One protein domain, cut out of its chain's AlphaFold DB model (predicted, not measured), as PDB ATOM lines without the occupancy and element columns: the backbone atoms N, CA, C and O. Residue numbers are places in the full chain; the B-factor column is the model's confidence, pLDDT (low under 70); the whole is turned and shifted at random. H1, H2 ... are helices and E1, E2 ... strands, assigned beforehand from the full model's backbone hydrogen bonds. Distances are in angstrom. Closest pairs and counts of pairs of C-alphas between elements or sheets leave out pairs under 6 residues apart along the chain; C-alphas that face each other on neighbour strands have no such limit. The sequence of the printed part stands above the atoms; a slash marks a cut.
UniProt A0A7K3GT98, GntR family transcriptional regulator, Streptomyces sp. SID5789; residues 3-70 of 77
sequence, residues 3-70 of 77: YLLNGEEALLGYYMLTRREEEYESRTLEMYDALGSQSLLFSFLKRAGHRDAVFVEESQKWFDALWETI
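Overview. This is residues 3 to 70 of the 77 residues of the protein "GntR family transcriptional regulator" of Streptomyces sp. SID5789 (UniProt A0A7K3GT98). A small three-strand sheet, E1, E2 and E5, has one long helix, H1, packed across one of its faces, and a long two-strand hairpin, E3 and E4, lies well away from it as an arm that makes much of the length. The last part of H1, residues 64 to 70, sticks out beyond the sheet. The printed part has 68 residues, with five named strands and then one named helix, in the order E1, E2, E3, E4, E5, H1; the class is mixed, helices and strands. The sheet has the order E1, E2, E5 and, like the pair E3 and E4, is antiparallel. The whole is extended, with a radius of gyration of the C-alphas of 17.0 A and spans of 51 by 29 by 16 A.

Along the chain. E1 is residues 3 to 5, with C-alpha 3 at (38.608, -17.316, -26.597), and E2 is residues 9 to 12. E3, residues 18 to 24, is 17.8 A long, and E4, residues 27 to 33, is 17.2 A long; C-alpha 24, where E3 ends, is at (25.481, -35.187, -47.068). E5 is residues 42 to 45. H1, residues 50 to 70, is 30.5 A long and ends with C-alpha 70 at (52.628, -29.211, -27.960).

Arrangement. E2 is the inner strand of the three-strand sheet, and E1 and E5 are its edge strands. E1 and E2 form a hairpin, with directions 169 degrees apart; N 3 and O 11 are within hydrogen-bond range at 2.9 A. E2 and E5 are antiparallel at 161 degrees, with N 42 and O 12 within range at 2.8 A. H1 is on this sheet in two layers, a helix on one face of a sheet, at a height over the sheet of 9.9 A. On the local plane it stands at 77 degrees to E2 and runs across the strands. It lies over E2, E5 and, only just, E1, on which 3 of its C-alphas fall. The closest C-alphas of E5 and H1 are those of Phe 44 and Asp 52, 5.1 A apart. In H1 every O i to N i+4 pair is within hydrogen-bond range. E3 and E4 form a hairpin at 149 degrees, with N 20 and O 31 within range at 2.9 A. Both are apart from H1.

Size, cuts and confidence. The two C-alphas farthest apart, those of Ser 26 and His 50, are 53.1 A from each other. The printed part has no cut. The link from E4 to E5, 8 residues, is short; the other links are tight. The mean pLDDT of the printed part is 94.1, and no printed residue is under 70.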
ATOM      1  N   TYR A   3      37.913 -18.335 -25.811       96.94
ATOM      2  CA  TYR A   3      38.608 -17.316 -26.597       96.94
ATOM      3  C   TYR A   3      39.268 -16.332 -25.641       96.94
ATOM      4  O   TYR A   3      38.625 -15.890 -24.689       96.94
ATOM      5  N   LEU A   4      40.525 -15.988 -25.906       98.25
ATOM      6  CA  LEU A   4      41.292 -15.006 -25.146       98.25
ATOM      7  C   LEU A   4      41.544 -13.797 -26.042       98.25
ATOM      8  O   LEU A   4      42.104 -13.938 -27.129       98.25
ATOM      9  N   LEU A   5      41.095 -12.620 -25.613       98.25
ATOM     10  CA  LEU A   5      41.180 -11.388 -26.390       98.25
ATOM     11  C   LEU A   5      42.151 -10.427 -25.708       98.25
ATOM     12  O   LEU A   5      41.848  -9.859 -24.658       98.25
ATOM     13  N   ASN A   6      43.326 -10.259 -26.318       97.44
ATOM     14  CA  ASN A   6      44.382  -9.332 -25.891       97.44
ATOM     15  C   ASN A   6      44.807  -9.468 -24.417       97.44
ATOM     16  O   ASN A   6      45.283  -8.507 -23.824       97.44
ATOM     17  N   GLY A   7      44.598 -10.637 -23.804       96.88
ATOM     18  CA  GLY A   7      44.836 -10.845 -22.377       96.88
ATOM     19  C   GLY A   7      43.914 -10.043 -21.447       96.88
ATOM     20  O   GLY A   7      44.162 -10.032 -20.246       96.88
ATOM     21  N   GLU A   8      42.869  -9.385 -21.958       98.56
ATOM     22  CA  GLU A   8      41.967  -8.510 -21.187       98.56
ATOM     23  C   GLU A   8      40.569  -9.103 -20.985       98.56
ATOM     24  O   GLU A   8      39.896  -8.806 -19.990       98.56
ATOM     25  N   GLU A   9      40.137  -9.960 -21.907       98.62
ATOM     26  CA  GLU A   9      38.836 -10.615 -21.868       98.62
ATOM     27  C   GLU A   9      38.955 -12.098 -22.214       98.62
ATOM     28  O   GLU A   9      39.664 -12.483 -23.147       98.62
ATOM     29  N   ALA A  10      38.216 -12.926 -21.479       98.62
ATOM     30  CA  ALA A  10      37.992 -14.323 -21.808       98.62
ATOM     31  C   ALA A  10      36.511 -14.545 -22.139       98.62
ATOM     32  O   ALA A  10      35.630 -14.162 -21.368       98.62
ATOM     33  N   LEU A  11      36.237 -15.200 -23.268       97.94
ATOM     34  CA  LEU A  11      34.897 -15.641 -23.655       97.94
ATOM     35  C   LEU A  11      34.813 -17.161 -23.537       97.94
ATOM     36  O   LEU A  11      35.468 -17.886 -24.290       97.94
ATOM     37  N   LEU A  12      33.981 -17.653 -22.623       96.75
ATOM     38  CA  LEU A  12      33.765 -19.085 -22.417       96.75
ATOM     39  C   LEU A  12      32.420 -19.511 -23.004       96.75
ATOM     40  O   LEU A  12      31.393 -18.902 -22.728       96.75
ATOM     41  N   GLY A  13      32.401 -20.599 -23.768       94.44
ATOM     42  CA  GLY A  13      31.166 -21.237 -24.224       94.44
ATOM     43  C   GLY A  13      31.219 -22.746 -24.035       94.44
ATOM     44  O   GLY A  13      32.250 -23.374 -24.289       94.44
ATOM     45  N   TYR A  14      30.108 -23.348 -23.628       91.88
ATOM     46  CA  TYR A  14      29.989 -24.804 -23.549       91.88
ATOM     47  C   TYR A  14      29.624 -25.393 -24.908       91.88
ATOM     48  O   TYR A  14      28.825 -24.824 -25.652       91.88
ATOM     49  N   TYR A  15      30.201 -26.552 -25.215       90.06
ATOM     50  CA  TYR A  15      29.726 -27.383 -26.311       90.06
ATOM     51  C   TYR A  15      28.542 -28.202 -25.806       90.06
ATOM     52  O   TYR A  15      28.719 -29.193 -25.102       90.06
ATOM     53  N   MET A  16      27.334 -27.745 -26.127       88.44
ATOM     54  CA  MET A  16      26.110 -28.476 -25.819       88.44
ATOM     55  C   MET A  16      25.864 -29.486 -26.932       88.44
ATOM     56  O   MET A  16      25.600 -29.098 -28.066       88.44
ATOM     57  N   LEU A  17      25.978 -30.774 -26.610       88.81
ATOM     58  CA  LEU A  17      25.737 -31.841 -27.574       88.81
ATOM     59  C   LEU A  17      24.252 -31.924 -27.912       88.81
ATOM     60  O   LEU A  17      23.396 -31.980 -27.029       88.81
ATOM     61  N   THR A  18      23.965 -31.980 -29.204       88.38
ATOM     62  CA  THR A  18      22.617 -32.134 -29.742       88.38
ATOM     63  C   THR A  18      22.627 -33.223 -30.805       88.38
ATOM     64  O   THR A  18      23.622 -33.402 -31.510       88.38
ATOM     65  N   ARG A  19      21.532 -33.980 -30.905       92.00
ATOM     66  CA  ARG A  19      21.318 -34.886 -32.036       92.00
ATOM     67  C   ARG A  19      20.750 -34.068 -33.184       92.00
ATOM     68  O   ARG A  19      19.815 -33.296 -32.972       92.00
ATOM     69  N   ARG A  20      21.295 -34.253 -34.378       87.50
ATOM     70  CA  ARG A  20      20.815 -33.580 -35.581       87.50
ATOM     71  C   ARG A  20      20.927 -34.471 -36.803       87.50
ATOM     72  O   ARG A  20      21.739 -35.396 -36.836       87.50
ATOM     73  N   GLU A  21      20.123 -34.128 -37.791       92.50
ATOM     74  CA  GLU A  21      20.192 -34.661 -39.142       92.50
ATOM     75  C   GLU A  21      20.870 -33.625 -40.044       92.50
ATOM     76  O   GLU A  21      20.633 -32.421 -39.902       92.50
ATOM     77  N   GLU A  22      21.736 -34.092 -40.938       90.56
ATOM     78  CA  GLU A  22      22.346 -33.280 -41.993       90.56
ATOM     79  C   GLU A  22      22.336 -34.029 -43.322       90.56
ATOM     80  O   GLU A  22      22.571 -35.240 -43.369       90.56
ATOM     81  N   GLU A  23      22.094 -33.289 -44.400       92.94
ATOM     82  CA  GLU A  23      22.166 -33.820 -45.758       92.94
ATOM     83  C   GLU A  23      23.621 -33.832 -46.224       92.94
ATOM     84  O   GLU A  23      24.290 -32.800 -46.295       92.94
ATOM     85  N   TYR A  24      24.122 -35.011 -46.574       90.88
ATOM     86  CA  TYR A  24      25.481 -35.187 -47.068       90.88
ATOM     87  C   TYR A  24      25.484 -36.223 -48.186       90.88
ATOM     88  O   TYR A  24      25.106 -37.364 -47.959       90.88
ATOM     89  N   GLU A  25      25.923 -35.854 -49.392       92.19
ATOM     90  CA  GLU A  25      25.991 -36.770 -50.547       92.19
ATOM     91  C   GLU A  25      24.664 -37.508 -50.844       92.19
ATOM     92  O   GLU A  25      24.644 -38.709 -51.104       92.19
ATOM     93  N   SER A  26      23.537 -36.785 -50.847       93.56
ATOM     94  CA  SER A  26      22.186 -37.329 -51.112       93.56
ATOM     95  C   SER A  26      21.693 -38.375 -50.101       93.56
ATOM     96  O   SER A  26      20.817 -39.182 -50.420       93.56
ATOM     97  N   ARG A  27      22.256 -38.384 -48.889       93.31
ATOM     98  CA  ARG A  27      21.755 -39.155 -47.748       93.31
ATOM     99  C   ARG A  27      21.620 -38.259 -46.522       93.31
ATOM    100  O   ARG A  27      22.464 -37.398 -46.275       93.31
ATOM    101  N   THR A  28      20.622 -38.561 -45.705       94.62
ATOM    102  CA  THR A  28      20.465 -37.974 -44.376       94.62
ATOM    103  C   THR A  28      21.351 -38.728 -43.386       94.62
ATOM    104  O   THR A  28      21.241 -39.948 -43.236       94.62
ATOM    105  N   LEU A  29      22.252 -38.014 -42.715       94.44
ATOM    106  CA  LEU A  29      23.099 -38.553 -41.656       94.44
ATOM    107  C   LEU A  29      22.612 -38.066 -40.298       94.44
ATOM    108  O   LEU A  29      22.516 -36.865 -40.064       94.44
ATOM    109  N   GLU A  30      22.384 -38.999 -39.379       93.75
ATOM    110  CA  GLU A  30      22.195 -38.670 -37.971       93.75
ATOM    111  C   GLU A  30      23.544 -38.569 -37.262       93.75
ATOM    112  O   GLU A  30      24.385 -39.467 -37.354       93.75
ATOM    113  N   MET A  31      23.741 -37.495 -36.505       92.50
ATOM    114  CA  MET A  31      24.972 -37.277 -35.755       92.50
ATOM    115  C   MET A  31      24.729 -36.547 -34.438       92.50
ATOM    116  O   MET A  31      23.714 -35.872 -34.245       92.50
ATOM    117  N   TYR A  32      25.696 -36.681 -33.534       91.06
ATOM    118  CA  TYR A  32      25.818 -35.831 -32.360       91.06
ATOM    119  C   TYR A  32      26.822 -34.723 -32.670       91.06
ATOM    120  O   TYR A  32      27.979 -35.003 -32.970       91.06
ATOM    121  N   ASP A  33      26.370 -33.477 -32.597       87.00
ATOM    122  CA  ASP A  33      27.158 -32.286 -32.912       87.00
ATOM    123  C   ASP A  33      26.895 -31.209 -31.848       87.00
ATOM    124  O   ASP A  33      25.841 -31.174 -31.207       87.00
ATOM    125  N   ALA A  34      27.877 -30.339 -31.639       83.75
ATOM    126  CA  ALA A  34      27.828 -29.242 -30.689       83.75
ATOM    127  C   ALA A  34      27.573 -27.863 -31.326       83.75
ATOM    128  O   ALA A  34      27.564 -26.874 -30.590       83.75
ATOM    129  N   LEU A  35      27.415 -27.777 -32.661       77.06
ATOM    130  CA  LEU A  35      27.087 -26.552 -33.416       77.06
ATOM    131  C   LEU A  35      27.810 -25.307 -32.870       77.06
ATOM    132  O   LEU A  35      27.216 -24.318 -32.430       77.06
ATOM    133  N   GLY A  36      29.141 -25.394 -32.862       75.38
ATOM    134  CA  GLY A  36      30.011 -24.492 -32.108       75.38
ATOM    135  C   GLY A  36      29.872 -23.003 -32.423       75.38
ATOM    136  O   GLY A  36      30.211 -22.175 -31.580       75.38
ATOM    137  N   SER A  37      29.370 -22.635 -33.602       77.75
ATOM    138  CA  SER A  37      29.209 -21.239 -34.023       77.75
ATOM    139  C   SER A  37      28.031 -20.523 -33.354       77.75
ATOM    140  O   SER A  37      28.077 -19.304 -33.228       77.75
ATOM    141  N   GLN A  38      27.014 -21.246 -32.874       77.56
ATOM    142  CA  GLN A  38      25.787 -20.650 -32.319       77.56
ATOM    143  C   GLN A  38      25.726 -20.655 -30.782       77.56
ATOM    144  O   GLN A  38      24.734 -20.232 -30.195       77.56
ATOM    145  N   SER A  39      26.768 -21.133 -30.096       84.06
ATOM    146  CA  SER A  39      26.750 -21.224 -28.629       84.06
ATOM    147  C   SER A  39      26.947 -19.858 -27.966       84.06
ATOM    148  O   SER A  39      27.891 -19.142 -28.318       84.06
ATOM    149  N   LEU A  40      26.125 -19.568 -26.947       91.06
ATOM    150  CA  LEU A  40      26.279 -18.427 -26.040       91.06
ATOM    151  C   LEU A  40      27.702 -18.367 -25.466       91.06
ATOM    152  O   LEU A  40      28.275 -19.393 -25.084       91.06
ATOM    153  N   LEU A  41      28.243 -17.152 -25.395       94.81
ATOM    154  CA  LEU A  41      29.535 -16.860 -24.793       94.81
ATOM    155  C   LEU A  41      29.338 -16.055 -23.508       94.81
ATOM    156  O   LEU A  41      28.693 -15.009 -23.515       94.81
ATOM    157  N   PHE A  42      29.913 -16.546 -22.416       97.06
ATOM    158  CA  PHE A  42      30.026 -15.836 -21.150       97.06
ATOM    159  C   PHE A  42      31.303 -15.000 -21.175       97.06
ATOM    160  O   PHE A  42      32.382 -15.543 -21.413       97.06
ATOM    161  N   SER A  43      31.166 -13.695 -20.947       97.94
ATOM    162  CA  SER A  43      32.286 -12.754 -20.908       97.94
ATOM    163  C   SER A  43      32.833 -12.602 -19.493       97.94
ATOM    164  O   SER A  43      32.067 -12.453 -18.540       97.94
ATOM    165  N   PHE A  44      34.160 -12.630 -19.389       98.62
ATOM    166  CA  PHE A  44      34.934 -12.336 -18.190       98.62
ATOM    167  C   PHE A  44      35.951 -11.256 -18.542       98.62
ATOM    168  O   PHE A  44      36.833 -11.475 -19.370       98.62
ATOM    169  N   LEU A  45      35.830 -10.092 -17.912       98.44
ATOM    170  CA  LEU A  45      36.696  -8.939 -18.155       98.44
ATOM    171  C   LEU A  45      37.594  -8.717 -16.944       98.44
ATOM    172  O   LEU A  45      37.087  -8.611 -15.826       98.44
ATOM    173  N   LYS A  46      38.899  -8.504 -17.150       98.31
ATOM    174  CA  LYS A  46      39.818  -8.173 -16.043       98.31
ATOM    175  C   LYS A  46      39.330  -6.995 -15.200       98.31
ATOM    176  O   LYS A  46      39.357  -7.029 -13.972       98.31
ATOM    177  N   ARG A  47      38.804  -5.965 -15.863       97.75
ATOM    178  CA  ARG A  47      38.277  -4.756 -15.211       97.75
ATOM    179  C   ARG A  47      36.950  -4.940 -14.465       97.75
ATOM    180  O   ARG A  47      36.539  -4.015 -13.773       97.75
ATOM    181  N   ALA A  48      36.249  -6.066 -14.629       97.25
ATOM    182  CA  ALA A  48      34.940  -6.279 -14.000       97.25
ATOM    183  C   ALA A  48      35.046  -6.639 -12.509       97.25
ATOM    184  O   ALA A  48      34.105  -6.409 -11.750       97.25
ATOM    185  N   GLY A  49      36.189  -7.170 -12.070       97.69
ATOM    186  CA  GLY A  49      36.446  -7.479 -10.669       97.69
ATOM    187  C   GLY A  49      37.459  -8.602 -10.494       97.69
ATOM    188  O   GLY A  49      37.845  -9.271 -11.449       97.69
ATOM    189  N   HIS A  50      37.869  -8.833  -9.244       98.25
ATOM    190  CA  HIS A  50      38.964  -9.754  -8.927       98.25
ATOM    191  C   HIS A  50      38.741 -11.180  -9.452       98.25
ATOM    192  O   HIS A  50      39.649 -11.763 -10.034       98.25
ATOM    193  N   ARG A  51      37.529 -11.729  -9.303       98.38
ATOM    194  CA  ARG A  51      37.206 -13.084  -9.780       98.38
ATOM    195  C   ARG A  51      37.417 -13.226 -11.289       98.38
ATOM    196  O   ARG A  51      38.012 -14.202 -11.732       98.38
ATOM    197  N   ASP A  52      36.917 -12.268 -12.061       98.56
ATOM    198  CA  ASP A  52      37.007 -12.306 -13.519       98.56
ATOM    199  C   ASP A  52      38.449 -12.061 -13.976       98.56
ATOM    200  O   ASP A  52      38.919 -12.749 -14.876       98.56
ATOM    201  N   ALA A  53      39.186 -11.170 -13.303       98.69
ATOM    202  CA  ALA A  53      40.613 -10.979 -13.553       98.69
ATOM    203  C   ALA A  53      41.415 -12.272 -13.375       98.69
ATOM    204  O   ALA A  53      42.144 -12.663 -14.284       98.69
ATOM    205  N   VAL A  54      41.209 -12.977 -12.258       98.69
ATOM    206  CA  VAL A  54      41.854 -14.273 -12.005       98.69
ATOM    207  C   VAL A  54      41.459 -15.296 -13.070       98.69
ATOM    208  O   VAL A  54      42.316 -16.021 -13.564       98.69
ATOM    209  N   PHE A  55      40.188 -15.339 -13.480       98.69
ATOM    210  CA  PHE A  55      39.754 -16.254 -14.536       98.69
ATOM    211  C   PHE A  55      40.469 -15.987 -15.869       98.69
ATOM    212  O   PHE A  55      40.917 -16.937 -16.512       98.69
ATOM    213  N   VAL A  56      40.610 -14.719 -16.277       98.81
ATOM    214  CA  VAL A  56      41.341 -14.347 -17.501       98.81
ATOM    215  C   VAL A  56      42.819 -14.728 -17.389       98.81
ATOM    216  O   VAL A  56      43.363 -15.334 -18.311       98.81
ATOM    217  N   GLU A  57      43.464 -14.415 -16.265       98.69
ATOM    218  CA  GLU A  57      44.888 -14.693 -16.047       98.69
ATOM    219  C   GLU A  57      45.205 -16.190 -16.055       98.69
ATOM    220  O   GLU A  57      46.116 -16.622 -16.760       98.69
ATOM    221  N   GLU A  58      44.441 -16.998 -15.322       98.75
ATOM    222  CA  GLU A  58      44.663 -18.446 -15.275       98.75
ATOM    223  C   GLU A  58      44.318 -19.123 -16.609       98.75
ATOM    224  O   GLU A  58      44.988 -20.071 -17.018       98.75
ATOM    225  N   SER A  59      43.331 -18.599 -17.342       98.62
ATOM    226  CA  SER A  59      43.006 -19.082 -18.687       98.62
ATOM    227  C   SER A  59      44.129 -18.803 -19.693       98.62
ATOM    228  O   SER A  59      44.421 -19.661 -20.525       98.62
ATOM    229  N   GLN A  60      44.781 -17.637 -19.602       98.56
ATOM    230  CA  GLN A  60      45.956 -17.314 -20.416       98.56
ATOM    231  C   GLN A  60      47.123 -18.249 -20.095       98.56
ATOM    232  O   GLN A  60      47.666 -18.864 -21.006       98.56
ATOM    233  N   LYS A  61      47.439 -18.451 -18.808       98.56
ATOM    234  CA  LYS A  61      48.501 -19.383 -18.389       98.56
ATOM    235  C   LYS A  61      48.257 -20.805 -18.887       98.56
ATOM    236  O   LYS A  61      49.190 -21.469 -19.323       98.56
ATOM    237  N   TRP A  62      47.010 -21.279 -18.826       98.25
ATOM    238  CA  TRP A  62      46.641 -22.586 -19.369       98.25
ATOM    239  C   TRP A  62      46.891 -22.669 -20.881       98.25
ATOM    240  O   TRP A  62      47.448 -23.664 -21.348       98.25
ATOM    241  N   PHE A  63      46.497 -21.635 -21.635       97.81
ATOM    242  CA  PHE A  63      46.722 -21.587 -23.078       97.81
ATOM    243  C   PHE A  63      48.217 -21.588 -23.405       97.81
ATOM    244  O   PHE A  63      48.645 -22.413 -24.208       97.81
ATOM    245  N   ASP A  64      48.998 -20.725 -22.753       97.62
ATOM    246  CA  ASP A  64      50.441 -20.605 -22.974       97.62
ATOM    247  C   ASP A  64      51.146 -21.931 -22.664       97.62
ATOM    248  O   ASP A  64      51.881 -22.450 -23.501       97.62
ATOM    249  N   ALA A  65      50.832 -22.553 -21.521       98.25
ATOM    250  CA  ALA A  65      51.400 -23.844 -21.142       98.25
ATOM    251  C   ALA A  65      51.096 -24.941 -22.174       98.25
ATOM    252  O   ALA A  65      51.972 -25.738 -22.511       98.25
ATOM    253  N   LEU A  66      49.863 -24.994 -22.690       97.12
ATOM    254  CA  LEU A  66      49.495 -25.941 -23.741       97.12
ATOM    255  C   LEU A  66      50.253 -25.638 -25.037       97.12
ATOM    256  O   LEU A  66      50.851 -26.546 -25.613       97.12
ATOM    257  N   TRP A  67      50.250 -24.377 -25.468       96.06
ATOM    258  CA  TRP A  67      50.862 -23.928 -26.713       96.06
ATOM    259  C   TRP A  67      52.365 -24.209 -26.741       96.06
ATOM    260  O   TRP A  67      52.842 -24.895 -27.643       96.06
ATOM    261  N   GLU A  68      53.098 -23.765 -25.724       96.75
ATOM    262  CA  GLU A  68      54.548 -23.955 -25.605       96.75
ATOM    263  C   GLU A  68      54.950 -25.433 -25.511       96.75
ATOM    264  O   GLU A  68      56.061 -25.796 -25.891       96.75
ATOM    265  N   THR A  69      54.055 -26.301 -25.031       96.88
ATOM    266  CA  THR A  69      54.351 -27.730 -24.859       96.88
ATOM    267  C   THR A  69      54.139 -28.545 -26.133       96.88
ATOM    268  O   THR A  69      54.927 -29.447 -26.414       96.88
ATOM    269  N   ILE A  70      53.046 -28.307 -26.868       96.12
ATOM    270  CA  ILE A  70      52.628 -29.211 -27.960       96.12
ATOM    271  C   ILE A  70      52.873 -28.651 -29.358       96.12
ATOM    272  O   ILE A  70      52.816 -29.408 -30.329       96.12
TER     273      ILE A  70